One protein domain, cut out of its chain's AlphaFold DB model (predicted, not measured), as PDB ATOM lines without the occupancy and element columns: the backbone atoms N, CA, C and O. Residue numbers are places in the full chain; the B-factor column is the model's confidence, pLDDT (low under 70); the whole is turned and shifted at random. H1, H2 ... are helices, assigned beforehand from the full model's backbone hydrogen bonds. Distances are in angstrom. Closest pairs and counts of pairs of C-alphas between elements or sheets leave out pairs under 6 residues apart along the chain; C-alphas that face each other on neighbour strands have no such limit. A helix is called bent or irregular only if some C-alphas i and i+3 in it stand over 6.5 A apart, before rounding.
ATOM      1  N   HIS A 421      38.379  -9.777 -36.575       86.06
ATOM      2  CA  HIS A 421      38.770  -9.875 -37.986       86.06
ATOM      3  C   HIS A 421      37.570 -10.057 -38.928       86.06
ATOM      4  O   HIS A 421      37.490  -9.350 -39.934       86.06
ATOM      5  N   GLU A 422      36.618 -10.927 -38.593       82.19
ATOM      6  CA  GLU A 422      35.408 -11.153 -39.395       82.19
ATOM      7  C   GLU A 422      34.531  -9.900 -39.435       82.19
ATOM      8  O   GLU A 422      34.037  -9.503 -40.493       82.19
ATOM      9  N   TRP A 423      34.402  -9.219 -38.295       86.62
ATOM     10  CA  TRP A 423      33.693  -7.948 -38.209       86.62
ATOM     11  C   TRP A 423      34.340  -6.870 -39.091       86.62
ATOM     12  O   TRP A 423      33.651  -6.162 -39.828       86.62
ATOM     13  N   LEU A 424      35.673  -6.763 -39.067       87.31
ATOM     14  CA  LEU A 424      36.408  -5.834 -39.929       87.31
ATOM     15  C   LEU A 424      36.255  -6.183 -41.405       87.31
ATOM     16  O   LEU A 424      36.083  -5.278 -42.217       87.31
ATOM     17  N   CYS A 425      36.286  -7.470 -41.750       86.31
ATOM     18  CA  CYS A 425      36.044  -7.939 -43.108       86.31
ATOM     19  C   CYS A 425      34.670  -7.465 -43.606       86.31
ATOM     20  O   CYS A 425      34.592  -6.780 -44.628       86.31
ATOM     21  N   ARG A 426      33.608  -7.712 -42.826       85.19
ATOM     22  CA  ARG A 426      32.240  -7.237 -43.106       85.19
ATOM     23  C   ARG A 426      32.198  -5.731 -43.335       85.19
ATOM     24  O   ARG A 426      31.699  -5.266 -44.357       85.19
ATOM     25  N   ARG A 427      32.766  -4.956 -42.404       87.06
ATOM     26  CA  ARG A 427      32.749  -3.490 -42.468       87.06
ATOM     27  C   ARG A 427      33.520  -2.959 -43.673       87.06
ATOM     28  O   ARG A 427      33.046  -2.040 -44.338       87.06
ATOM     29  N   VAL A 428      34.691  -3.526 -43.963       88.06
ATOM     30  CA  VAL A 428      35.519  -3.080 -45.084       88.06
ATOM     31  C   VAL A 428      34.874  -3.427 -46.416       88.06
ATOM     32  O   VAL A 428      34.773  -2.551 -47.268       88.06
ATOM     33  N   LEU A 429      34.397  -4.657 -46.605       88.31
ATOM     34  CA  LEU A 429      33.732  -5.035 -47.852       88.31
ATOM     35  C   LEU A 429      32.473  -4.196 -48.082       88.31
ATOM     36  O   LEU A 429      32.268  -3.707 -49.191       88.31
ATOM     37  N   TYR A 430      31.689  -3.943 -47.031       87.06
ATOM     38  CA  TYR A 430      30.537  -3.049 -47.115       87.06
ATOM     39  C   TYR A 430      30.938  -1.620 -47.507       87.06
ATOM     40  O   TYR A 430      30.351  -1.029 -48.414       87.06
ATOM     41  N   GLY A 431      31.975  -1.065 -46.872       87.62
ATOM     42  CA  GLY A 431      32.477   0.268 -47.200       87.62
ATOM     43  C   GLY A 431      33.036   0.362 -48.624       87.62
ATOM     44  O   GLY A 431      32.844   1.382 -49.287       87.62
ATOM     45  N   VAL A 432      33.685  -0.694 -49.124       87.62
ATOM     46  CA  VAL A 432      34.160  -0.780 -50.515       87.62
ATOM     47  C   VAL A 432      32.978  -0.803 -51.474       87.62
ATOM     48  O   VAL A 432      32.947   0.024 -52.382       87.62
ATOM     49  N   ALA A 433      31.985  -1.665 -51.240       86.44
ATOM     50  CA  ALA A 433      30.766  -1.726 -52.043       86.44
ATOM     51  C   ALA A 433      30.090  -0.351 -52.130       86.44
ATOM     52  O   ALA A 433      29.883   0.172 -53.224       86.44
ATOM     53  N   LEU A 434      29.864   0.293 -50.981       82.88
ATOM     54  CA  LEU A 434      29.253   1.619 -50.918       82.88
ATOM     55  C   LEU A 434      30.096   2.683 -51.640       82.88
ATOM     56  O   LEU A 434      29.554   3.567 -52.309       82.88
ATOM     57  N   THR A 435      31.424   2.608 -51.530       84.00
ATOM     58  CA  THR A 435      32.332   3.542 -52.212       84.00
ATOM     59  C   THR A 435      32.289   3.359 -53.723       84.00
ATOM     60  O   THR A 435      32.269   4.354 -54.445       84.00
ATOM     61  N   LEU A 436      32.243   2.119 -54.212       81.69
ATOM     62  CA  LEU A 436      32.119   1.824 -55.638       81.69
ATOM     63  C   LEU A 436      30.768   2.300 -56.190       81.69
ATOM     64  O   LEU A 436      30.724   2.916 -57.252       81.69
ATOM     65  N   GLU A 437      29.679   2.085 -55.452       77.12
ATOM     66  CA  GLU A 437      28.328   2.493 -55.851       77.12
ATOM     67  C   GLU A 437      28.136   4.017 -55.856       77.12
ATOM     68  O   GLU A 437      27.486   4.568 -56.745       77.12
ATOM     69  N   THR A 438      28.678   4.714 -54.852       76.56
ATOM     70  CA  THR A 438      28.357   6.132 -54.601       76.56
ATOM     71  C   THR A 438      29.499   7.100 -54.905       76.56
ATOM     72  O   THR A 438      29.293   8.319 -54.934       76.56
ATOM     73  N   GLY A 439      30.720   6.591 -55.080       73.81
ATOM     74  CA  GLY A 439      31.944   7.388 -55.156       73.81
ATOM     75  C   GLY A 439      32.313   8.095 -53.844       73.81
ATOM     76  O   GLY A 439      33.111   9.037 -53.872       73.81
ATOM     77  N   LYS A 440      31.716   7.713 -52.706       73.69
ATOM     78  CA  LYS A 440      31.952   8.309 -51.379       73.69
ATOM     79  C   LYS A 440      32.339   7.240 -50.362       73.69
ATOM     80  O   LYS A 440      31.712   6.193 -50.300       73.69
ATOM     81  N   VAL A 441      33.326   7.555 -49.526       68.38
ATOM     82  CA  VAL A 441      33.773   6.674 -48.437       68.38
ATOM     83  C   VAL A 441      32.790   6.752 -47.266       68.38
ATOM     84  O   VAL A 441      32.392   7.855 -46.874       68.38
ATOM     85  N   ASP A 442      32.417   5.596 -46.710       62.56
ATOM     86  CA  ASP A 442      31.570   5.496 -45.514       62.56
ATOM     87  C   ASP A 442      32.168   6.298 -44.335       62.56
ATOM     88  O   ASP A 442      33.382   6.349 -44.154       62.56
ATOM     89  N   GLY A 443      31.325   6.972 -43.548       52.16
ATOM     90  CA  GLY A 443      31.747   7.731 -42.358       52.16
ATOM     91  C   GLY A 443      32.290   9.156 -42.577       52.16
ATOM     92  O   GLY A 443      32.375   9.923 -41.616       52.16
ATOM     93  N   GLN A 444      32.578   9.607 -43.807       49.97
ATOM     94  CA  GLN A 444      32.942  11.015 -44.048       49.97
ATOM     95  C   GLN A 444      31.710  11.937 -44.138       49.97
ATOM     96  O   GLN A 444      31.351  12.433 -45.204       49.97
ATOM     97  N   HIS A 445      31.089  12.246 -42.997       37.41
ATOM     98  CA  HIS A 445      30.111  13.345 -42.892       37.41
ATOM     99  C   HIS A 445      30.734  14.710 -42.557       37.41
ATOM    100  O   HIS A 445      30.027  15.700 -42.387       37.41
ATOM    101  N   GLY A 446      32.063  14.811 -42.541       33.62
ATOM    102  CA  GLY A 446      32.747  16.043 -42.170       33.62
ATOM    103  C   GLY A 446      34.141  16.170 -42.762       33.62
ATOM    104  O   GLY A 446      35.127  16.135 -42.041       33.62
ATOM    105  N   SER A 447      34.245  16.404 -44.064       26.34
ATOM    106  CA  SER A 447      35.271  17.317 -44.570       26.34
ATOM    107  C   SER A 447      34.722  17.980 -45.824       26.34
ATOM    108  O   SER A 447      34.074  17.327 -46.643       26.34
ATOM    109  N   LYS A 448      34.879  19.305 -45.926       30.70
ATOM    110  CA  LYS A 448      34.518  20.055 -47.133       30.70
ATOM    111  C   LYS A 448      35.053  19.294 -48.340       30.70
ATOM    112  O   LYS A 448      36.227  18.931 -48.343       30.70
ATOM    113  N   ALA A 449      34.186  19.091 -49.334       26.81
ATOM    114  CA  ALA A 449      34.578  18.626 -50.654       26.81
ATOM    115  C   ALA A 449      35.926  19.262 -51.039       26.81
ATOM    116  O   ALA A 449      36.064  20.479 -50.853       26.81
ATOM    117  N   PRO A 450      36.907  18.496 -51.550       32.12
ATOM    118  CA  PRO A 450      38.047  19.102 -52.208       32.12
ATOM    119  C   PRO A 450      37.490  20.065 -53.250       32.12
ATOM    120  O   PRO A 450      36.706  19.691 -54.123       32.12
ATOM    121  N   SER A 451      37.789  21.338 -53.035       39.75
ATOM    122  CA  SER A 451      37.343  22.443 -53.856       39.75
ATOM    123  C   SER A 451      37.922  22.320 -55.262       39.75
ATOM    124  O   SER A 451      39.118  22.087 -55.396       39.75
ATOM    125  N   SER A 452      37.061  22.616 -56.236       40.25
ATOM    126  CA  SER A 452      37.251  22.688 -57.689       40.25
ATOM    127  C   SER A 452      37.034  21.380 -58.463       40.25
ATOM    128  O   SER A 452      37.670  20.349 -58.241       40.25
ATOM    129  N   ASP A 453      36.121  21.459 -59.436       42.97
ATOM    130  CA  ASP A 453      35.869  20.416 -60.435       42.97
ATOM    131  C   ASP A 453      37.153  20.024 -61.186       42.97
ATOM    132  O   ASP A 453      37.300  18.878 -61.601       42.97
ATOM    133  N   GLU A 454      38.132  20.931 -61.267       37.53
ATOM    134  CA  GLU A 454      39.452  20.702 -61.863       37.53
ATOM    135  C   GLU A 454      40.262  19.626 -61.131       37.53
ATOM    136  O   GLU A 454      40.960  18.845 -61.773       37.53
ATOM    137  N   GLN A 455      40.157  19.522 -59.802       37.97
ATOM    138  CA  GLN A 455      40.906  18.522 -59.035       37.97
ATOM    139  C   GLN A 455      40.256  17.132 -59.116       37.97
ATOM    140  O   GLN A 455      40.943  16.109 -59.110       37.97
ATOM    141  N   ARG A 456      38.927  17.097 -59.282       42.19
ATOM    142  CA  ARG A 456      38.150  15.888 -59.595       42.19
ATOM    143  C   ARG A 456      38.464  15.376 -61.002       42.19
ATOM    144  O   ARG A 456      38.741  14.190 -61.166       42.19
ATOM    145  N   LEU A 457      38.498  16.278 -61.984       38.50
ATOM    146  CA  LEU A 457      38.904  16.000 -63.363       38.50
ATOM    147  C   LEU A 457      40.364  15.542 -63.449       38.50
ATOM    148  O   LEU A 457      40.630  14.540 -64.094       38.50
ATOM    149  N   ALA A 458      41.293  16.180 -62.734       37.22
ATOM    150  CA  ALA A 458      42.702  15.781 -62.726       37.22
ATOM    151  C   ALA A 458      42.940  14.396 -62.094       37.22
ATOM    152  O   ALA A 458      43.833  13.660 -62.522       37.22
ATOM    153  N   ASN A 459      42.143  14.017 -61.087       43.25
ATOM    154  CA  ASN A 459      42.185  12.673 -60.509       43.25
ATOM    155  C   ASN A 459      41.593  11.633 -61.473       43.25
ATOM    156  O   ASN A 459      42.200  10.584 -61.663       43.25
ATOM    157  N   LEU A 460      40.483  11.945 -62.149       39.44
ATOM    158  CA  LEU A 460      39.897  11.088 -63.187       39.44
ATOM    159  C   LEU A 460      40.812  10.946 -64.420       39.44
ATOM    160  O   LEU A 460      40.950   9.852 -64.956       39.44
ATOM    161  N   GLU A 461      41.507  12.008 -64.832       40.94
ATOM    162  CA  GLU A 461      42.481  11.985 -65.936       40.94
ATOM    163  C   GLU A 461      43.764  11.218 -65.591       40.94
ATOM    164  O   GLU A 461      44.383  10.620 -66.474       40.94
ATOM    165  N   LYS A 462      44.179  11.204 -64.317       42.41
ATOM    166  CA  LYS A 462      45.256  10.319 -63.841       42.41
ATOM    167  C   LYS A 462      44.828   8.856 -63.851       42.41
ATOM    168  O   LYS A 462      45.609   8.006 -64.264       42.41
ATOM    169  N   VAL A 463      43.590   8.582 -63.443       40.31
ATOM    170  CA  VAL A 463      42.990   7.241 -63.457       40.31
ATOM    171  C   VAL A 463      42.823   6.724 -64.895       40.31
ATOM    172  O   VAL A 463      43.051   5.547 -65.155       40.31
ATOM    173  N   ALA A 464      42.548   7.609 -65.858       39.62
ATOM    174  CA  ALA A 464      42.426   7.280 -67.280       39.62
ATOM    175  C   ALA A 464      43.748   6.890 -67.981       39.62
ATOM    176  O   ALA A 464      43.711   6.411 -69.112       39.62
ATOM    177  N   LYS A 465      44.915   7.103 -67.352       38.16
ATOM    178  CA  LYS A 465      46.243   6.808 -67.937       38.16
ATOM    179  C   LYS A 465      46.859   5.479 -67.479       38.16
ATOM    180  O   LYS A 465      47.982   5.180 -67.881       38.16
ATOM    181  N   HIS A 466      46.157   4.699 -66.660       43.59
ATOM    182  CA  HIS A 466      46.620   3.412 -66.135       43.59
ATOM    183  C   HIS A 466      45.805   2.239 -66.697       43.59
ATOM    184  O   HIS A 466      44.668   2.420 -67.124       43.59
ATOM    185  N   GLU A 467      46.395   1.038 -66.696       51.34
ATOM    186  CA  GLU A 467      45.891  -0.161 -67.396       51.34
ATOM    187  C   GLU A 467      44.520  -0.691 -66.920       51.34
ATOM    188  O   GLU A 467      43.955  -1.557 -67.578       51.34
ATOM    189  N   SER A 468      43.907  -0.127 -65.872       64.62
ATOM    190  CA  SER A 468      42.451  -0.190 -65.665       64.62
ATOM    191  C   SER A 468      41.991   0.873 -64.650       64.62
ATOM    192  O   SER A 468      42.348   0.784 -63.471       64.62
ATOM    193  N   PRO A 469      41.170   1.864 -65.056       71.44
ATOM    194  CA  PRO A 469      40.543   2.844 -64.162       71.44
ATOM    195  C   PRO A 469      39.855   2.245 -62.927       71.44
ATOM    196  O   PRO A 469      39.857   2.851 -61.854       71.44
ATOM    197  N   MET A 470      39.287   1.045 -63.073       75.88
ATOM    198  CA  MET A 470      38.562   0.356 -62.006       75.88
ATOM    199  C   MET A 470      39.492  -0.234 -60.945       75.88
ATOM    200  O   MET A 470      39.178  -0.130 -59.763       75.88
ATOM    201  N   CYS A 471      40.654  -0.780 -61.320       81.44
ATOM    202  CA  CYS A 471      41.615  -1.316 -60.344       81.44
ATOM    203  C   CYS A 471      42.140  -0.223 -59.402       81.44
ATOM    204  O   CYS A 471      42.263  -0.443 -58.201       81.44
ATOM    205  N   LEU A 472      42.365   0.990 -59.919       77.50
ATOM    206  CA  LEU A 472      42.757   2.138 -59.096       77.50
ATOM    207  C   LEU A 472      41.645   2.600 -58.157       77.50
ATOM    208  O   LEU A 472      41.922   2.990 -57.024       77.50
ATOM    209  N   LEU A 473      40.395   2.576 -58.623       78.19
ATOM    210  CA  LEU A 473      39.250   2.897 -57.779       78.19
ATOM    211  C   LEU A 473      39.101   1.868 -56.651       78.19
ATOM    212  O   LEU A 473      38.859   2.261 -55.512       78.19
ATOM    213  N   ILE A 474      39.302   0.581 -56.953       83.75
ATOM    214  CA  ILE A 474      39.316  -0.509 -55.971       83.75
ATOM    215  C   ILE A 474      40.424  -0.291 -54.937       83.75
ATOM    216  O   ILE A 474      40.130  -0.271 -53.742       83.75
ATOM    217  N   ASP A 475      41.668  -0.061 -55.370       83.06
ATOM    218  CA  ASP A 475      42.797   0.175 -54.462       83.06
ATOM    219  C   ASP A 475      42.555   1.415 -53.580       83.06
ATOM    220  O   ASP A 475      42.795   1.379 -52.370       83.06
ATOM    221  N   ALA A 476      42.019   2.501 -54.149       79.38
ATOM    222  CA  ALA A 476      41.686   3.715 -53.406       79.38
ATOM    223  C   ALA A 476      40.544   3.501 -52.397       79.38
ATOM    224  O   ALA A 476      40.637   3.983 -51.265       79.38
ATOM    225  N   ALA A 477      39.489   2.778 -52.787       83.81
ATOM    226  CA  ALA A 477      38.362   2.445 -51.921       83.81
ATOM    227  C   ALA A 477      38.814   1.558 -50.756       83.81
ATOM    228  O   ALA A 477      38.605   1.921 -49.600       83.81
ATOM    229  N   LEU A 478      39.509   0.454 -51.045       84.62
ATOM    230  CA  LEU A 478      40.065  -0.443 -50.033       84.62
ATOM    231  C   LEU A 478      40.984   0.314 -49.075       84.62
ATOM    232  O   LEU A 478      40.793   0.231 -47.867       84.62
ATOM    233  N   THR A 479      41.924   1.111 -49.589       82.06
ATOM    234  CA  THR A 479      42.843   1.894 -48.749       82.06
ATOM    235  C   THR A 479      42.082   2.832 -47.814       82.06
ATOM    236  O   THR A 479      42.344   2.871 -46.611       82.06
ATOM    237  N   ALA A 480      41.122   3.596 -48.344       80.81
ATOM    238  CA  ALA A 480      40.369   4.561 -47.552       80.81
ATOM    239  C   ALA A 480      39.524   3.882 -46.466       80.81
ATOM    240  O   ALA A 480      39.541   4.323 -45.317       80.81
ATOM    241  N   VAL A 481      38.828   2.803 -46.822       85.12
ATOM    242  CA  VAL A 481      37.914   2.077 -45.936       85.12
ATOM    243  C   VAL A 481      38.680   1.277 -44.876       85.12
ATOM    244  O   VAL A 481      38.297   1.282 -43.707       85.12
ATOM    245  N   ILE A 482      39.807   0.655 -45.238       83.69
ATOM    246  CA  ILE A 482      40.704  -0.019 -44.288       83.69
ATOM    247  C   ILE A 482      41.247   0.986 -43.282       83.69
ATOM    248  O   ILE A 482      41.183   0.741 -42.083       83.69
ATOM    249  N   ILE A 483      41.732   2.145 -43.733       78.38
ATOM    250  CA  ILE A 483      42.191   3.185 -42.807       78.38
ATOM    251  C   ILE A 483      41.048   3.638 -41.897       78.38
ATOM    252  O   ILE A 483      41.280   3.864 -40.715       78.38
ATOM    253  N   GLU A 484      39.829   3.781 -42.409       81.75
ATOM    254  CA  GLU A 484      38.709   4.259 -41.599       81.75
ATOM    255  C   GLU A 484      38.250   3.241 -40.546       81.75
ATOM    256  O   GLU A 484      37.912   3.633 -39.430       81.75
ATOM    257  N   HIS A 485      38.278   1.943 -40.857       83.56
ATOM    258  CA  HIS A 485      37.740   0.909 -39.968       83.56
ATOM    259  C   HIS A 485      38.792   0.136 -39.172       83.56
ATOM    260  O   HIS A 485      38.497  -0.276 -38.054       83.56
ATOM    261  N   VAL A 486      40.021  -0.007 -39.671       82.75
ATOM    262  CA  VAL A 486      41.120  -0.692 -38.965       82.75
ATOM    263  C   VAL A 486      41.863   0.256 -38.012       82.75
ATOM    264  O   VAL A 486      42.288  -0.172 -36.940       82.75
ATOM    265  N   ASP A 487      41.977   1.556 -38.322       79.38
ATOM    266  CA  ASP A 487      42.642   2.539 -37.439       79.38
ATOM    267  C   ASP A 487      42.011   2.607 -36.031       79.38
ATOM    268  O   ASP A 487      42.771   2.596 -35.059       79.38
ATOM    269  N   PRO A 488      40.670   2.586 -35.860       83.31
ATOM    270  CA  PRO A 488      40.043   2.483 -34.540       83.31
ATOM    271  C   PRO A 488      40.479   1.257 -33.732       83.31
ATOM    272  O   PRO A 488      40.733   1.380 -32.536       83.31
ATOM    273  N   PHE A 489      40.624   0.092 -34.374       83.75
ATOM    274  CA  PHE A 489      41.068  -1.141 -33.713       83.75
ATOM    275  C   PHE A 489      42.522  -1.027 -33.267       83.75
ATOM    276  O   PHE A 489      42.846  -1.337 -32.122       83.75
ATOM    277  N   VAL A 490      43.391  -0.508 -34.138       80.81
ATOM    278  CA  VAL A 490      44.806  -0.277 -33.816       80.81
ATOM    279  C   VAL A 490      44.947   0.688 -32.635       80.81
ATOM    280  O   VAL A 490      45.711   0.420 -31.705       80.81
ATOM    281  N   ARG A 491      44.168   1.777 -32.609       80.44
ATOM    282  CA  ARG A 491      44.136   2.724 -31.478       80.44
ATOM    283  C   ARG A 491      43.603   2.085 -30.199       80.44
ATOM    284  O   ARG A 491      44.089   2.388 -29.110       80.44
ATOM    285  N   ALA A 492      42.625   1.195 -30.320       85.50
ATOM    286  CA  ALA A 492      42.029   0.504 -29.187       85.50
ATOM    287  C   ALA A 492      42.968  -0.530 -28.533       85.50
ATOM    288  O   ALA A 492      42.766  -0.849 -27.363       85.50
ATOM    289  N   LEU A 493      44.050  -0.969 -29.190       83.62
ATOM    290  CA  LEU A 493      45.034  -1.929 -28.653       83.62
ATOM    291  C   LEU A 493      46.030  -1.351 -27.623       83.62
ATOM    292  O   LEU A 493      47.127  -1.865 -27.436       83.62
ATOM    293  N   SER A 494      45.649  -0.300 -26.896       59.19
ATOM    294  CA  SER A 494      46.400   0.320 -25.784       59.19
ATOM    295  C   SER A 494      47.685   1.084 -26.153       59.19
ATOM    296  O   SER A 494      48.200   1.805 -25.302       59.19
ATOM    297  N   SER A 495      48.202   0.985 -27.388       55.97
ATOM    298  CA  SER A 495      49.454   1.669 -27.787       55.97
ATOM    299  C   SER A 495      49.744   1.733 -29.302       55.97
ATOM    300  O   SER A 495      50.897   1.915 -29.693       55.97
ATOM    301  N   GLY A 496      48.753   1.561 -30.183       57.50
ATOM    302  CA  GLY A 496      48.991   1.562 -31.633       57.50
ATOM    303  C   GLY A 496      49.194   2.972 -32.221       57.50
ATOM    304  O   GLY A 496      48.394   3.864 -31.924       57.50
ATOM    305  N   PRO A 497      50.222   3.218 -33.063       59.66
ATOM    306  CA  PRO A 497      50.304   4.453 -33.839       59.66
ATOM    307  C   PRO A 497      49.117   4.540 -34.807       59.66
ATOM    308  O   PRO A 497      48.672   3.529 -35.344       59.66
ATOM    309  N   SER A 498      48.599   5.749 -35.047       64.69
ATOM    310  CA  SER A 498      47.510   5.913 -36.015       64.69
ATOM    311  C   SER A 498      47.979   5.530 -37.421       64.69
ATOM    312  O   SER A 498      48.959   6.086 -37.917       64.69
ATOM    313  N   LEU A 499      47.224   4.671 -38.104       62.72
ATOM    314  CA  LEU A 499      47.397   4.387 -39.531       62.72
ATOM    315  C   LEU A 499      47.245   5.667 -40.366       62.72
ATOM    316  O   LEU A 499      47.926   5.842 -41.374       62.72
ATOM    317  N   LYS A 500      46.420   6.623 -39.908       62.97
ATOM    318  CA  LYS A 500      46.279   7.947 -40.542       62.97
ATOM    319  C   LYS A 500      47.579   8.772 -40.516       62.97
ATOM    320  O   LYS A 500      47.709   9.678 -41.337       62.97
ATOM    321  N   ALA A 501      48.532   8.472 -39.627       55.66
ATOM    322  CA  ALA A 501      49.813   9.184 -39.524       55.66
ATOM    323  C   ALA A 501      50.874   8.716 -40.541       55.66
ATOM    324  O   ALA A 501      51.870   9.403 -40.730       55.66
ATOM    325  N   VAL A 502      50.651   7.597 -41.240       51.78
ATOM    326  CA  VAL A 502      51.579   7.037 -42.250       51.78
ATOM    327  C   VAL A 502      51.419   7.724 -43.628       51.78
ATOM    328  O   VAL A 502      52.019   7.323 -44.616       51.78
ATOM    329  N   ARG A 503      50.609   8.790 -43.725       47.94
ATOM    330  CA  ARG A 503      50.150   9.376 -45.001       47.94
ATOM    331  C   ARG A 503      51.186  10.152 -45.833       47.94
ATOM    332  O   ARG A 503      50.849  10.504 -46.960       47.94
ATOM    333  N   ASP A 504      52.400  10.401 -45.345       43.66
ATOM    334  CA  ASP A 504      53.346  11.300 -46.035       43.66
ATOM    335  C   ASP A 504      54.424  10.615 -46.888       43.66
ATOM    336  O   ASP A 504      55.093  11.285 -47.678       43.66
ATOM    337  N   GLU A 505      54.575   9.292 -46.822       40.12
ATOM    338  CA  GLU A 505      55.511   8.589 -47.700       40.12
ATOM    339  C   GLU A 505      54.766   7.954 -48.875       40.12
ATOM    340  O   GLU A 505      53.837   7.168 -48.696       40.12
ATOM    341  N   LYS A 506      55.189   8.291 -50.104       44.47
ATOM    342  CA  LYS A 506      54.865   7.538 -51.327       44.47
ATOM    343  C   LYS A 506      55.469   6.136 -51.209       44.47
ATOM    344  O   LYS A 506      56.492   5.839 -51.822       44.47
ATOM    345  N   LEU A 507      54.878   5.298 -50.371       41.91
ATOM    346  CA  LEU A 507      55.213   3.890 -50.285       41.91
ATOM    347  C   LEU A 507      54.718   3.252 -51.582       41.91
ATOM    348  O   LEU A 507      53.555   3.398 -51.947       41.91
ATOM    349  N   SER A 508      55.636   2.625 -52.315       46.81
ATOM    350  CA  SER A 508      55.339   1.863 -53.530       46.81
ATOM    351  C   SER A 508      54.197   0.879 -53.280       46.81
ATOM    352  O   SER A 508      54.205   0.220 -52.236       46.81
ATOM    353  N   ASP A 509      53.289   0.762 -54.250       63.94
ATOM    354  CA  ASP A 509      51.970   0.133 -54.120       63.94
ATOM    355  C   ASP A 509      51.966  -1.193 -53.324       63.94
ATOM    356  O   ASP A 509      51.132  -1.354 -52.442       63.94
ATOM    357  N   ASP A 510      52.939  -2.096 -53.488       66.38
ATOM    358  CA  ASP A 510      52.935  -3.404 -52.803       66.38
ATOM    359  C   ASP A 510      53.372  -3.396 -51.324       66.38
ATOM    360  O   ASP A 510      52.878  -4.194 -50.525       66.38
ATOM    361  N   ALA A 511      54.269  -2.491 -50.921       69.88
ATOM    362  CA  ALA A 511      54.752  -2.423 -49.534       69.88
ATOM    363  C   ALA A 511      53.656  -1.925 -48.572       69.88
ATOM    364  O   ALA A 511      53.589  -2.334 -47.408       69.88
ATOM    365  N   HIS A 512      52.770  -1.065 -49.080       73.56
ATOM    366  CA  HIS A 512      51.602  -0.587 -48.350       73.56
ATOM    367  C   HIS A 512      50.627  -1.732 -48.045       73.56
ATOM    368  O   HIS A 512      50.258  -1.942 -46.887       73.56
ATOM    369  N   TRP A 513      50.281  -2.528 -49.061       77.12
ATOM    370  CA  TRP A 513      49.396  -3.683 -48.900       77.12
ATOM    371  C   TRP A 513      49.991  -4.764 -48.003       77.12
ATOM    372  O   TRP A 513      49.265  -5.361 -47.211       77.12
ATOM    373  N   GLN A 514      51.310  -4.967 -48.053       79.56
ATOM    374  CA  GLN A 514      51.999  -5.884 -47.147       79.56
ATOM    375  C   GLN A 514      51.874  -5.445 -45.681       79.56
ATOM    376  O   GLN A 514      51.586  -6.268 -44.815       79.56
ATOM    377  N   THR A 515      52.013  -4.146 -45.408       76.19
ATOM    378  CA  THR A 515      51.847  -3.594 -44.053       76.19
ATOM    379  C   THR A 515      50.419  -3.805 -43.544       76.19
ATOM    380  O   THR A 515      50.214  -4.230 -42.409       76.19
ATOM    381  N   ILE A 516      49.418  -3.552 -44.393       78.38
ATOM    382  CA  ILE A 516      48.010  -3.797 -44.060       78.38
ATOM    383  C   ILE A 516      47.767  -5.287 -43.777       78.38
ATOM    384  O   ILE A 516      47.141  -5.619 -42.772       78.38
ATOM    385  N   ALA A 517      48.277  -6.180 -44.627       81.94
ATOM    386  CA  ALA A 517      48.134  -7.624 -44.459       81.94
ATOM    387  C   ALA A 517      48.760  -8.118 -43.143       81.94
ATOM    388  O   ALA A 517      48.181  -8.953 -42.449       81.94
ATOM    389  N   GLU A 518      49.916  -7.575 -42.756       81.75
ATOM    390  CA  GLU A 518      50.562  -7.881 -41.475       81.75
ATOM    391  C   GLU A 518      49.717  -7.428 -40.279       81.75
ATOM    392  O   GLU A 518      49.545  -8.198 -39.332       81.75
ATOM    393  N   VAL A 519      49.124  -6.230 -40.339       79.38
ATOM    394  CA  VAL A 519      48.188  -5.752 -39.306       79.38
ATOM    395  C   VAL A 519      46.969  -6.667 -39.220       79.38
ATOM    396  O   VAL A 519      46.607  -7.102 -38.129       79.38
ATOM    397  N   MET A 520      46.355  -7.015 -40.351       82.31
ATOM    398  CA  MET A 520      45.175  -7.884 -40.374       82.31
ATOM    399  C   MET A 520      45.470  -9.299 -39.877       82.31
ATOM    400  O   MET A 520      44.625  -9.899 -39.212       82.31
ATOM    401  N   LYS A 521      46.679  -9.814 -40.125       83.88
ATOM    402  CA  LYS A 521      47.140 -11.082 -39.554       83.88
ATOM    403  C   LYS A 521      47.191 -11.025 -38.029       83.88
ATOM    404  O   LYS A 521      46.741 -11.967 -37.392       83.88
ATOM    405  N   VAL A 522      47.681  -9.924 -37.453       81.94
ATOM    406  CA  VAL A 522      47.650  -9.722 -35.997       81.94
ATOM    407  C   VAL A 522      46.209  -9.668 -35.497       81.94
ATOM    408  O   VAL A 522      45.902 -10.302 -34.495       81.94
ATOM    409  N   VAL A 523      45.309  -8.966 -36.196       82.94
ATOM    410  CA  VAL A 523      43.902  -8.852 -35.775       82.94
ATOM    411  C   VAL A 523      43.162 -10.189 -35.785       82.94
ATOM    412  O   VAL A 523      42.283 -10.388 -34.950       82.94
ATOM    413  N   ARG A 524      43.531 -11.123 -36.668       84.31
ATOM    414  CA  ARG A 524      42.935 -12.466 -36.701       84.31
ATOM    415  C   ARG A 524      43.134 -13.244 -35.396       84.31
ATOM    416  O   ARG A 524      42.267 -14.024 -35.028       84.31
ATOM    417  N   ASP A 525      44.229 -12.989 -34.688       85.00
ATOM    418  CA  ASP A 525      44.547 -13.665 -33.428       85.00
ATOM    419  C   ASP A 525      43.971 -12.929 -32.195       85.00
ATOM    420  O   ASP A 525      44.221 -13.328 -31.055       85.00
ATOM    421  N   LEU A 526      43.226 -11.831 -32.391       86.38
ATOM    422  CA  LEU A 526      42.673 -11.014 -31.311       86.38
ATOM    423  C   LEU A 526      41.189 -11.295 -31.078       86.38
ATOM    424  O   LEU A 526      40.380 -11.227 -31.994       86.38
ATOM    425  N   ASP A 527      40.822 -11.446 -29.809       85.56
ATOM    426  CA  ASP A 527      39.441 -11.365 -29.321       85.56
ATOM    427  C   ASP A 527      39.011  -9.939 -28.944       85.56
ATOM    428  O   ASP A 527      39.837  -9.085 -28.607       85.56
ATOM    429  N   TRP A 528      37.695  -9.706 -28.879       84.62
ATOM    430  CA  TRP A 528      37.094  -8.430 -28.463       84.62
ATOM    431  C   TRP A 528      37.578  -7.924 -27.097       84.62
ATOM    432  O   TRP A 528      37.647  -6.717 -26.879       84.62
ATOM    433  N   SER A 529      37.964  -8.819 -26.181       81.38
ATOM    434  CA  SER A 529      38.488  -8.448 -24.860       81.38
ATOM    435  C   SER A 529      39.838  -7.726 -24.893       81.38
ATOM    436  O   SER A 529      40.223  -7.140 -23.884       81.38
ATOM    437  N   HIS A 530      40.564  -7.771 -26.012       86.44
ATOM    438  CA  HIS A 530      41.846  -7.077 -26.165       86.44
ATOM    439  C   HIS A 530      41.695  -5.586 -26.490       86.44
ATOM    440  O   HIS A 530      42.663  -4.835 -26.369       86.44
ATOM    441  N   PHE A 531      40.504  -5.145 -26.905       87.19
ATOM    442  CA  PHE A 531      40.277  -3.778 -27.360       87.19
ATOM    443  C   PHE A 531      39.730  -2.895 -26.242       87.19
ATOM    444  O   PHE A 531      38.727  -3.211 -25.598       87.19
ATOM    445  N   ASN A 532      40.359  -1.736 -26.050       87.69
ATOM    446  CA  ASN A 532      39.803  -0.696 -25.199       87.69
ATOM    447  C   ASN A 532      38.526  -0.137 -25.826       87.69
ATOM    448  O   ASN A 532      38.482   0.208 -27.006       87.69
ATOM    449  N   VAL A 533      37.494  -0.015 -25.000       87.81
ATOM    450  CA  VAL A 533      36.153   0.370 -25.442       87.81
ATOM    451  C   VAL A 533      36.074   1.850 -25.792       87.81
ATOM    452  O   VAL A 533      35.429   2.202 -26.770       87.81
ATOM    453  N   ASP A 534      36.742   2.715 -25.027       89.12
ATOM    454  CA  ASP A 534      36.630   4.166 -25.204       89.12
ATOM    455  C   ASP A 534      37.101   4.634 -26.597       89.12
ATOM    456  O   ASP A 534      36.339   5.355 -27.244       89.12
ATOM    457  N   PRO A 535      38.270   4.201 -27.126       87.38
ATOM    458  CA  PRO A 535      38.689   4.577 -28.478       87.38
ATOM    459  C   PRO A 535      37.761   4.042 -29.574       87.38
ATOM    460  O   PRO A 535      37.537   4.732 -30.568       87.38
ATOM    461  N   LEU A 536      37.206   2.835 -29.400       86.94
ATOM    462  CA  LEU A 536      36.218   2.285 -30.334       86.94
ATOM    463  C   LEU A 536      34.929   3.108 -30.303       86.94
ATOM    464  O   LEU A 536      34.423   3.496 -31.349       86.94
ATOM    465  N   ALA A 537      34.430   3.425 -29.108       87.31
ATOM    466  CA  ALA A 537      33.222   4.214 -28.919       87.31
ATOM    467  C   ALA A 537      33.351   5.608 -29.539       87.31
ATOM    468  O   ALA A 537      32.447   6.045 -30.247       87.31
ATOM    469  N   GLU A 538      34.486   6.280 -29.325       86.56
ATOM    470  CA  GLU A 538      34.777   7.582 -29.928       86.56
ATOM    471  C   GLU A 538      34.798   7.499 -31.458       86.56
ATOM    472  O   GLU A 538      34.109   8.270 -32.127       86.56
ATOM    473  N   ALA A 539      35.533   6.533 -32.018       82.44
ATOM    474  CA  ALA A 539      35.626   6.354 -33.464       82.44
ATOM    475  C   ALA A 539      34.275   6.028 -34.115       82.44
ATOM    476  O   ALA A 539      34.025   6.388 -35.262       82.44
ATOM    477  N   TRP A 540      33.406   5.340 -33.384       83.00
ATOM    478  CA  TRP A 540      32.102   4.884 -33.854       83.00
ATOM    479  C   TRP A 540      30.945   5.804 -33.466       83.00
ATOM    480  O   TRP A 540      29.789   5.475 -33.747       83.00
ATOM    481  N   GLY A 541      31.233   6.932 -32.811       84.38
ATOM    482  CA  GLY A 541      30.226   7.892 -32.363       84.38
ATOM    483  C   GLY A 541      29.232   7.325 -31.343       84.38
ATOM    484  O   GLY A 541      28.094   7.783 -31.291       84.38
ATOM    485  N   GLN A 542      29.629   6.320 -30.557       83.69
ATOM    486  CA  GLN A 542      28.778   5.696 -29.543       83.69
ATOM    487  C   GLN A 542      28.870   6.449 -28.205       83.69
ATOM    488  O   GLN A 542      29.974   6.811 -27.784       83.69
ATOM    489  N   PRO A 543      27.750   6.658 -27.484       87.31
ATOM    490  CA  PRO A 543      27.786   7.241 -26.147       87.31
ATOM    491  C   PRO A 543      28.686   6.428 -25.206       87.31
ATOM    492  O   PRO A 543      28.471   5.236 -25.002       87.31
ATOM    493  N   LEU A 544      29.687   7.072 -24.593       87.06
ATOM    494  CA  LEU A 544      30.716   6.385 -23.794       87.06
ATOM    495  C   LEU A 544      30.150   5.541 -22.644       87.06
ATOM    496  O   LEU A 544      30.663   4.459 -22.373       87.06
ATOM    497  N   ALA A 545      29.113   6.027 -21.955       84.69
ATOM    498  CA  ALA A 545      28.499   5.299 -20.843       84.69
ATOM    499  C   ALA A 545      27.889   3.970 -21.312       84.69
ATOM    500  O   ALA A 545      28.161   2.913 -20.744       84.69
ATOM    501  N   GLU A 546      27.133   4.026 -22.404       82.75
ATOM    502  CA  GLU A 546      26.508   2.868 -23.030       82.75
ATOM    503  C   GLU A 546      27.561   1.926 -23.627       82.75
ATOM    504  O   GLU A 546      27.510   0.718 -23.403       82.75
ATOM    505  N   ALA A 547      28.574   2.470 -24.305       86.19
ATOM    506  CA  ALA A 547      29.654   1.682 -24.882       86.19
ATOM    507  C   ALA A 547      30.440   0.913 -23.814       86.19
ATOM    508  O   ALA A 547      30.637  -0.292 -23.949       86.19
ATOM    509  N   ARG A 548      30.836   1.568 -22.715       86.31
ATOM    510  CA  ARG A 548      31.514   0.916 -21.579       86.31
ATOM    511  C   ARG A 548      30.656  -0.168 -20.942       86.31
ATOM    512  O   ARG A 548      31.186  -1.203 -20.532       86.31
ATOM    513  N   TRP A 549      29.346   0.057 -20.864       84.50
ATOM    514  CA  TRP A 549      28.431  -0.951 -20.353       84.50
ATOM    515  C   TRP A 549      28.391  -2.182 -21.263       84.50
ATOM    516  O   TRP A 549      28.583  -3.294 -20.770       84.50
ATOM    517  N   TRP A 550      28.244  -1.992 -22.575       81.56
ATOM    518  CA  TRP A 550      28.250  -3.071 -23.567       81.56
ATOM    519  C   TRP A 550      29.613  -3.758 -23.725       81.56
ATOM    520  O   TRP A 550      29.671  -4.944 -24.044       81.56
ATOM    521  N   GLY A 551      30.714  -3.048 -23.480       83.25
ATOM    522  CA  GLY A 551      32.050  -3.514 -23.844       83.25
ATOM    523  C   GLY A 551      32.251  -3.565 -25.363       83.25
ATOM    524  O   GLY A 551      31.304  -3.372 -26.122       83.25
ATOM    525  N   ALA A 552      33.479  -3.854 -25.812       84.81
ATOM    526  CA  ALA A 552      33.844  -3.891 -27.234       84.81
ATOM    527  C   ALA A 552      32.994  -4.899 -28.035       84.81
ATOM    528  O   ALA A 552      32.520  -4.594 -29.122       84.81
ATOM    529  N   GLU A 553      32.737  -6.070 -27.450       81.25
ATOM    530  CA  GLU A 553      31.897  -7.131 -28.022       81.25
ATOM    531  C   GLU A 553      30.452  -6.662 -28.255       81.25
ATOM    532  O   GLU A 553      29.901  -6.840 -29.339       81.25
ATOM    533  N   GLY A 554      29.845  -5.997 -27.267       79.56
ATOM    534  CA  GLY A 554      28.466  -5.524 -27.371       79.56
ATOM    535  C   GLY A 554      28.301  -4.357 -28.347       79.56
ATOM    536  O   GLY A 554      27.332  -4.330 -29.104       79.56
ATOM    537  N   ILE A 555      29.253  -3.414 -28.394       82.31
ATOM    538  CA  ILE A 555      29.209  -2.337 -29.400       82.31
ATOM    539  C   ILE A 555      29.411  -2.884 -30.816       82.31
ATOM    540  O   ILE A 555      28.719  -2.449 -31.735       82.31
ATOM    541  N   ALA A 556      30.292  -3.874 -30.993       81.62
ATOM    542  CA  ALA A 556      30.509  -4.524 -32.278       81.62
ATOM    543  C   ALA A 556      29.272  -5.296 -32.742       81.62
ATOM    544  O   ALA A 556      28.866  -5.149 -33.894       81.62
ATOM    545  N   TYR A 557      28.635  -6.047 -31.836       77.62
ATOM    546  CA  TYR A 557      27.368  -6.727 -32.094       77.62
ATOM    547  C   TYR A 557      26.303  -5.746 -32.598       77.62
ATOM    548  O   TYR A 557      25.712  -5.961 -33.653       77.62
ATOM    549  N   ARG A 558      26.114  -4.615 -31.907       76.81
ATOM    550  CA  ARG A 558      25.133  -3.595 -32.305       76.81
ATOM    551  C   ARG A 558      25.443  -2.962 -33.654       76.81
ATOM    552  O   ARG A 558      24.528  -2.732 -34.437       76.81
ATOM    553  N   GLN A 559      26.715  -2.707 -33.956       78.62
ATOM    554  CA  GLN A 559      27.086  -2.220 -35.283       78.62
ATOM    555  C   GLN A 559      26.862  -3.271 -36.369       78.62
ATOM    556  O   GLN A 559      26.376  -2.932 -37.443       78.62
ATOM    557  N   ALA A 560      27.170  -4.537 -36.093       75.94
ATOM    558  CA  ALA A 560      27.017  -5.620 -37.054       75.94
ATOM    559  C   ALA A 560      25.561  -5.839 -37.483       75.94
ATOM    560  O   ALA A 560      25.322  -6.195 -38.629       75.94
ATOM    561  N   ARG A 561      24.582  -5.500 -36.633       72.44
ATOM    562  CA  ARG A 561      23.152  -5.488 -37.001       72.44
ATOM    563  C   ARG A 561      22.801  -4.512 -38.136       72.44
ATOM    564  O   ARG A 561      21.702  -4.577 -38.674       72.44
ATOM    565  N   ARG A 562      23.712  -3.608 -38.506       73.25
ATOM    566  CA  ARG A 562      23.543  -2.628 -39.593       73.25
ATOM    567  C   ARG A 562      24.500  -2.850 -40.757       73.25
ATOM    568  O   ARG A 562      24.492  -2.067 -41.704       73.25
ATOM    569  N   ILE A 563      25.362  -3.859 -40.667       75.69
ATOM    570  CA  ILE A 563      26.402  -4.133 -41.654       75.69
ATOM    571  C   ILE A 563      26.024  -5.434 -42.359       75.69
ATOM    572  O   ILE A 563      25.878  -6.451 -41.683       75.69
ATOM    573  N   PRO A 564      25.885  -5.422 -43.691       77.12
ATOM    574  CA  PRO A 564      25.662  -6.637 -44.452       77.12
ATOM    575  C   PRO A 564      26.720  -7.720 -44.217       77.12
ATOM    576  O   PRO A 564      27.879  -7.434 -43.902       77.12
ATOM    577  N   GLU A 565      26.332  -8.971 -44.451       76.38
ATOM    578  CA  GLU A 565      27.273 -10.083 -44.576       76.38
ATOM    579  C   GLU A 565      28.307  -9.804 -45.683       76.38
ATOM    580  O   GLU A 565      28.026  -9.072 -46.647       76.38
ATOM    581  N   PRO A 566      29.503 -10.411 -45.595       78.94
ATOM    582  CA  PRO A 566      30.529 -10.272 -46.618       78.94
ATOM    583  C   PRO A 566      30.006 -10.619 -48.015       78.94
ATOM    584  O   PRO A 566      30.191  -9.825 -48.933       78.94
ATOM    585  N   THR A 567      29.282 -11.735 -48.162       75.00
ATOM    586  CA  THR A 567      28.740 -12.230 -49.441       75.00
ATOM    587  C   THR A 567      27.888 -11.191 -50.158       75.00
ATOM    588  O   THR A 567      28.062 -10.950 -51.351       75.00
ATOM    589  N   GLU A 568      27.015 -10.503 -49.426       79.62
ATOM    590  CA  GLU A 568      26.209  -9.425 -49.987       79.62
ATOM    591  C   GLU A 568      27.075  -8.265 -50.484       79.62
ATOM    592  O   GLU A 568      26.854  -7.724 -51.569       79.62
ATOM    593  N   SER A 569      28.065  -7.865 -49.689       83.62
ATOM    594  CA  SER A 569      28.969  -6.779 -50.065       83.62
ATOM    595  C   SER A 569      29.782  -7.141 -51.311       83.62
ATOM    596  O   SER A 569      30.026  -6.286 -52.166       83.62
ATOM    597  N   LEU A 570      30.152  -8.416 -51.456       80.06
ATOM    598  CA  LEU A 570      30.821  -8.928 -52.647       80.06
ATOM    599  C   LEU A 570      29.904  -8.917 -53.876       80.06
ATOM    600  O   LEU A 570      30.329  -8.427 -54.922       80.06
ATOM    601  N   LEU A 571      28.641  -9.348 -53.748       75.25
ATOM    602  CA  LEU A 571      27.630  -9.244 -54.815       75.25
ATOM    603  C   LEU A 571      27.475  -7.796 -55.304       75.25
ATOM    604  O   LEU A 571      27.464  -7.533 -56.508       75.25
ATOM    605  N   ARG A 572      27.431  -6.839 -54.372       80.44
ATOM    606  CA  ARG A 572      27.369  -5.399 -54.675       80.44
ATOM    607  C   ARG A 572      28.601  -4.907 -55.430       80.44
ATOM    608  O   ARG A 572      28.472  -4.236 -56.455       80.44
ATOM    609  N   CYS A 573      29.801  -5.271 -54.973       81.81
ATOM    610  CA  CYS A 573      31.045  -4.929 -55.669       81.81
ATOM    611  C   CYS A 573      31.061  -5.502 -57.088       81.81
ATOM    612  O   CYS A 573      31.378  -4.798 -58.049       81.81
ATOM    613  N   ALA A 574      30.676  -6.769 -57.212       75.12
ATOM    614  CA  ALA A 574      30.655  -7.488 -58.466       75.12
ATOM    615  C   ALA A 574      29.725  -6.836 -59.491       75.12
ATOM    616  O   ALA A 574      30.091  -6.682 -60.654       75.12
ATOM    617  N   PHE A 575      28.567  -6.357 -59.044       72.44
ATOM    618  CA  PHE A 575      27.630  -5.629 -59.885       72.44
ATOM    619  C   PHE A 575      28.196  -4.312 -60.429       72.44
ATOM    620  O   PHE A 575      28.081  -4.027 -61.623       72.44
ATOM    621  N   VAL A 576      28.822  -3.499 -59.570       74.62
ATOM    622  CA  VAL A 576      29.412  -2.225 -60.009       74.62
ATOM    623  C   VAL A 576      30.559  -2.470 -60.987       74.62
ATOM    624  O   VAL A 576      30.672  -1.771 -61.994       74.62
ATOM    625  N   ILE A 577      31.382  -3.487 -60.724       76.38
ATOM    626  CA  ILE A 577      32.526  -3.845 -61.569       76.38
ATOM    627  C   ILE A 577      32.075  -4.432 -62.911       76.38
ATOM    628  O   ILE A 577      32.604  -4.034 -63.949       76.38
ATOM    629  N   GLY A 578      31.077  -5.318 -62.909       68.56
ATOM    630  CA  GLY A 578      30.550  -5.993 -64.101       68.56
ATOM    631  C   GLY A 578      29.987  -5.046 -65.167       68.56
ATOM    632  O   GLY A 578      29.917  -5.403 -66.337       68.56
ATOM    633  N   ARG A 579      29.632  -3.812 -64.789       65.38
ATOM    634  CA  ARG A 579      29.159  -2.759 -65.706       65.38
ATOM    635  C   ARG A 579      30.288  -2.009 -66.432       65.38
ATOM    636  O   ARG A 579      30.006  -1.209 -67.324       65.38
ATOM    637  N   GLY A 580      31.544  -2.203 -66.029       61.44
ATOM    638  CA  GLY A 580      32.714  -1.502 -66.567       61.44
ATOM    639  C   GLY A 580      33.409  -2.229 -67.723       61.44
ATOM    640  O   GLY A 580      33.152  -3.395 -68.002       61.44
ATOM    641  N   ALA A 581      34.341  -1.545 -68.394       57.25
ATOM    642  CA  ALA A 581      35.229  -2.176 -69.373       57.25
ATOM    643  C   ALA A 581      36.331  -2.986 -68.660       57.25
ATOM    644  O   ALA A 581      36.993  -2.465 -67.764       57.25
ATOM    645  N   GLY A 582      36.550  -4.240 -69.075       64.00
ATOM    646  CA  GLY A 582      37.514  -5.158 -68.446       64.00
ATOM    647  C   GLY A 582      37.081  -5.709 -67.074       64.00
ATOM    648  O   GLY A 582      37.904  -5.710 -66.152       64.00
ATOM    649  N   PRO A 583      35.824  -6.173 -66.910       65.94
ATOM    650  CA  PRO A 583      35.277  -6.582 -65.614       65.94
ATOM    651  C   PRO A 583      36.035  -7.765 -65.003       65.94
ATOM    652  O   PRO A 583      36.243  -7.787 -63.794       65.94
ATOM    653  N   SER A 584      36.539  -8.692 -65.824       72.00
ATOM    654  CA  SER A 584      37.327  -9.844 -65.369       72.00
ATOM    655  C   SER A 584      38.635  -9.438 -64.681       72.00
ATOM    656  O   SER A 584      38.975  -9.984 -63.636       72.00
ATOM    657  N   ILE A 585      39.340  -8.432 -65.211       80.94
ATOM    658  CA  ILE A 585      40.596  -7.927 -64.633       80.94
ATOM    659  C   ILE A 585      40.322  -7.205 -63.312       80.94
ATOM    660  O   ILE A 585      41.010  -7.445 -62.325       80.94
ATOM    661  N   ALA A 586      39.313  -6.332 -63.276       79.56
ATOM    662  CA  ALA A 586      38.963  -5.587 -62.068       79.56
ATOM    663  C   ALA A 586      38.415  -6.498 -60.957       79.56
ATOM    664  O   ALA A 586      38.739  -6.297 -59.787       79.56
ATOM    665  N   MET A 587      37.643  -7.525 -61.320       80.69
ATOM    666  CA  MET A 587      37.169  -8.541 -60.383       80.69
ATOM    667  C   MET A 587      38.332  -9.340 -59.805       80.69
ATOM    668  O   MET A 587      38.464  -9.433 -58.588       80.69
ATOM    669  N   GLN A 588      39.217  -9.855 -60.666       83.31
ATOM    670  CA  GLN A 588      40.396 -10.594 -60.222       83.31
ATOM    671  C   GLN A 588      41.291  -9.729 -59.328       83.31
ATOM    672  O   GLN A 588      41.771 -10.198 -58.302       83.31
ATOM    673  N   HIS A 589      41.446  -8.446 -59.658       86.19
ATOM    674  CA  HIS A 589      42.200  -7.498 -58.840       86.19
ATOM    675  C   HIS A 589      41.584  -7.314 -57.446       86.19
ATOM    676  O   HIS A 589      42.301  -7.338 -56.446       86.19
ATOM    677  N   LEU A 590      40.256  -7.180 -57.348       85.69
ATOM    678  CA  LEU A 590      39.558  -7.110 -56.060       85.69
ATOM    679  C   LEU A 590      39.706  -8.417 -55.260       85.69
ATOM    680  O   LEU A 590      39.954  -8.370 -54.051       85.69
ATOM    681  N   ILE A 591      39.611  -9.573 -55.921       84.25
ATOM    682  CA  ILE A 591      39.846 -10.891 -55.315       84.25
ATOM    683  C   ILE A 591      41.269 -10.974 -54.755       84.25
ATOM    684  O   ILE A 591      41.458 -11.333 -53.595       84.25
ATOM    685  N   ASP A 592      42.275 -10.608 -55.545       85.12
ATOM    686  CA  ASP A 592      43.680 -10.704 -55.150       85.12
ATOM    687  C   ASP A 592      43.993  -9.768 -53.977       85.12
ATOM    688  O   ASP A 592      44.632 -10.180 -53.006       85.12
ATOM    689  N   ARG A 593      43.474  -8.532 -54.001       85.75
ATOM    690  CA  ARG A 593      43.642  -7.573 -52.899       85.75
ATOM    691  C   ARG A 593      42.925  -8.008 -51.626       85.75
ATOM    692  O   ARG A 593      43.505  -7.931 -50.544       85.75
ATOM    693  N   THR A 594      41.693  -8.498 -51.727       86.12
ATOM    694  CA  THR A 594      40.959  -8.988 -50.548       86.12
ATOM    695  C   THR A 594      41.602 -10.248 -49.967       86.12
ATOM    696  O   THR A 594      41.744 -10.329 -48.750       86.12
ATOM    697  N   LYS A 595      42.110 -11.168 -50.800       84.62
ATOM    698  CA  LYS A 595      42.926 -12.315 -50.359       84.62
ATOM    699  C   LYS A 595      44.213 -11.878 -49.666       84.62
ATOM    700  O   LYS A 595      44.573 -12.444 -48.636       84.62
ATOM    701  N   GLN A 596      44.897 -10.870 -50.203       85.00
ATOM    702  CA  GLN A 596      46.118 -10.332 -49.606       85.00
ATOM    703  C   GLN A 596      45.855  -9.753 -48.207       85.00
ATOM    704  O   GLN A 596      46.628 -10.008 -47.288       85.00
ATOM    705  N   VAL A 597      44.763  -9.003 -48.038       82.50
ATOM    706  CA  VAL A 597      44.426  -8.309 -46.783       82.50
ATOM    707  C   VAL A 597      43.783  -9.242 -45.753       82.50
ATOM    708  O   VAL A 597      44.154  -9.214 -44.583       82.50
ATOM    709  N   PHE A 598      42.820 -10.064 -46.167       83.12
ATOM    710  CA  PHE A 598      41.974 -10.843 -45.259       83.12
ATOM    711  C   PHE A 598      42.299 -12.335 -45.226       83.12
ATOM    712  O   PHE A 598      41.826 -13.010 -44.316       83.12
ATOM    713  N   GLY A 599      43.135 -12.839 -46.140       78.75
ATOM    714  CA  GLY A 599      43.513 -14.248 -46.268       78.75
ATOM    715  C   GLY A 599      42.525 -15.107 -47.062       78.75
ATOM    716  O   GLY A 599      41.704 -14.605 -47.825       78.75
ATOM    717  N   GLY A 600      42.642 -16.430 -46.898       66.88
ATOM    718  CA  GLY A 600      41.871 -17.425 -47.652       66.88
ATOM    719  C   GLY A 600      40.381 -17.494 -47.305       66.88
ATOM    720  O   GLY A 600      39.612 -17.969 -48.129       66.88
ATOM    721  N   ASP A 601      39.961 -16.971 -46.152       61.72
ATOM    722  CA  ASP A 601      38.569 -17.061 -45.679       61.72
ATOM    723  C   ASP A 601      37.603 -16.271 -46.582       61.72
ATOM    724  O   ASP A 601      36.459 -16.660 -46.788       61.72
ATOM    725  N   VAL A 602      38.089 -15.192 -47.208       62.75
ATOM    726  CA  VAL A 602      37.318 -14.410 -48.191       62.75
ATOM    727  C   VAL A 602      37.311 -15.073 -49.570       62.75
ATOM    728  O   VAL A 602      36.411 -14.821 -50.362       62.75
ATOM    729  N   ALA A 603      38.283 -15.940 -49.873       56.19
ATOM    730  CA  ALA A 603      38.361 -16.614 -51.169       56.19
ATOM    731  C   ALA A 603      37.142 -17.505 -51.423       56.19
ATOM    732  O   ALA A 603      36.607 -17.475 -52.523       56.19
ATOM    733  N   VAL A 604      36.688 -18.218 -50.389       54.41
ATOM    734  CA  VAL A 604      35.513 -19.099 -50.447       54.41
ATOM    735  C   VAL A 604      34.248 -18.304 -50.785       54.41
ATOM    736  O   VAL A 604      33.416 -18.750 -51.564       54.41
ATOM    737  N   LEU A 605      34.136 -17.071 -50.283       59.81
ATOM    738  CA  LEU A 605      32.979 -16.209 -50.536       59.81
ATOM    739  C   LEU A 605      32.898 -15.706 -51.985       59.81
ATOM    740  O   LEU A 605      31.812 -15.376 -52.455       59.81
ATOM    741  N   TRP A 606      34.028 -15.627 -52.694       63.41
ATOM    742  CA  TRP A 606      34.056 -15.246 -54.108       63.41
ATOM    743  C   TRP A 606      33.569 -16.369 -55.027       63.41
ATOM    744  O   TRP A 606      33.003 -16.070 -56.076       63.41
ATOM    745  N   ASP A 607      33.713 -17.629 -54.609       59.38
ATOM    746  CA  ASP A 607      33.195 -18.794 -55.341       59.38
ATOM    747  C   ASP A 607      31.650 -18.851 -55.314       59.38
ATOM    748  O   ASP A 607      31.037 -19.573 -56.099       59.38
ATOM    749  N   LEU A 608      31.010 -18.057 -54.442       51.41
ATOM    750  CA  LEU A 608      29.553 -17.902 -54.350       51.41
ATOM    751  C   LEU A 608      28.979 -16.908 -55.371       51.41
ATOM    752  O   LEU A 608      27.757 -16.800 -55.501       51.41
TER     753      LEU A 608
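This is residues 421 to 608 of the 614 residues of an uncharacterized protein of Mycolicibacterium fortuitum (UniProt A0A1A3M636). Five helices make a bundle, with the long helix H3 along one side of it: H1 and H9 pack on H3, H8 packs on H1 and H9, and H5 crosses the end of H9 at a steep angle. H6, with H7 packed on it, caps one end of H3; H4 and H10 are small additions, and residues 445 to 459, of which 453 to 459 belong to H2, stick out. The printed part has 188 residues with ten named helices, H1 to H10 in order, and no named strand: all helix. It is compact, with a radius of gyration of the C-alphas of 17.0 A, and spans 50 by 41 by 29 A.

Start at H3, residues 469 to 492, which shares the place of hub with H9, residues 583 to 598; each touches four helices. H3 and H9 touch at a shallow tilt of 18 degrees, the same way, with the C-alphas of Cys 471 and Ala 586 closest at 5.3 A. H1, residues 421 to 438, touches H3 at a steep tilt of 40 degrees, opposite ways; the C-alphas of Val 432 and Ala 477 are closest, 5.5 A. H8, residues 566 to 578, touches H1 at Ala 433 and Cys 573, C-alphas 4.8 A apart, and forms a helical hairpin with H9. H5, residues 509 to 524, touches H9 at Ala 517 and Val 597, C-alphas 4.4 A apart, at a steep tilt of 49 degrees. At the far end of H3, find H6, residues 533 to 539: the C-alphas of Ala 492 and Pro 535 are closest, 5.3 A. H7, residues 544 to 560, touches H6 at Val 533 and Ala 552, C-alphas 5.2 A apart. H4, residues 499 to 502, touches H3; H10, residues 601 to 606, touches H8 and H9. H2, residues 453 to 463, is close to but not clearly touching H3. Every O i to N i+4 pair is within hydrogen-bond range in H1, H2, H6, H8 and H9; the counts are 18 of 20 in H3, 11 of 12 in H5, 11 of 13 in H7 and 1 of 2 in H10, and H4 is too short for such a pair.

Find C-alpha 469 at (40.543, 2.844, -64.162); from there H3 runs 35.1 A to C-alpha 492 at (42.029, 0.504, -29.187), with a kink of 31 degrees near residue 485. H1 begins at C-alpha 421, (38.770, -9.875, -37.986), and is 25.3 A long; H5 is 23.3 A, H9 21.8 A. H7 is irregular: C-alphas 549 and 552 are 9.2 A apart.

The C-alphas of Lys 465 and Trp 549 are the two farthest apart, 51.4 A. The printed part has no cut, and H1 to H2 is the long link. The mean pLDDT of the printed part is 71.8; look for values under 70 at residues 441 to 468, 494 to 511, 578 to 583 and 600 to 608.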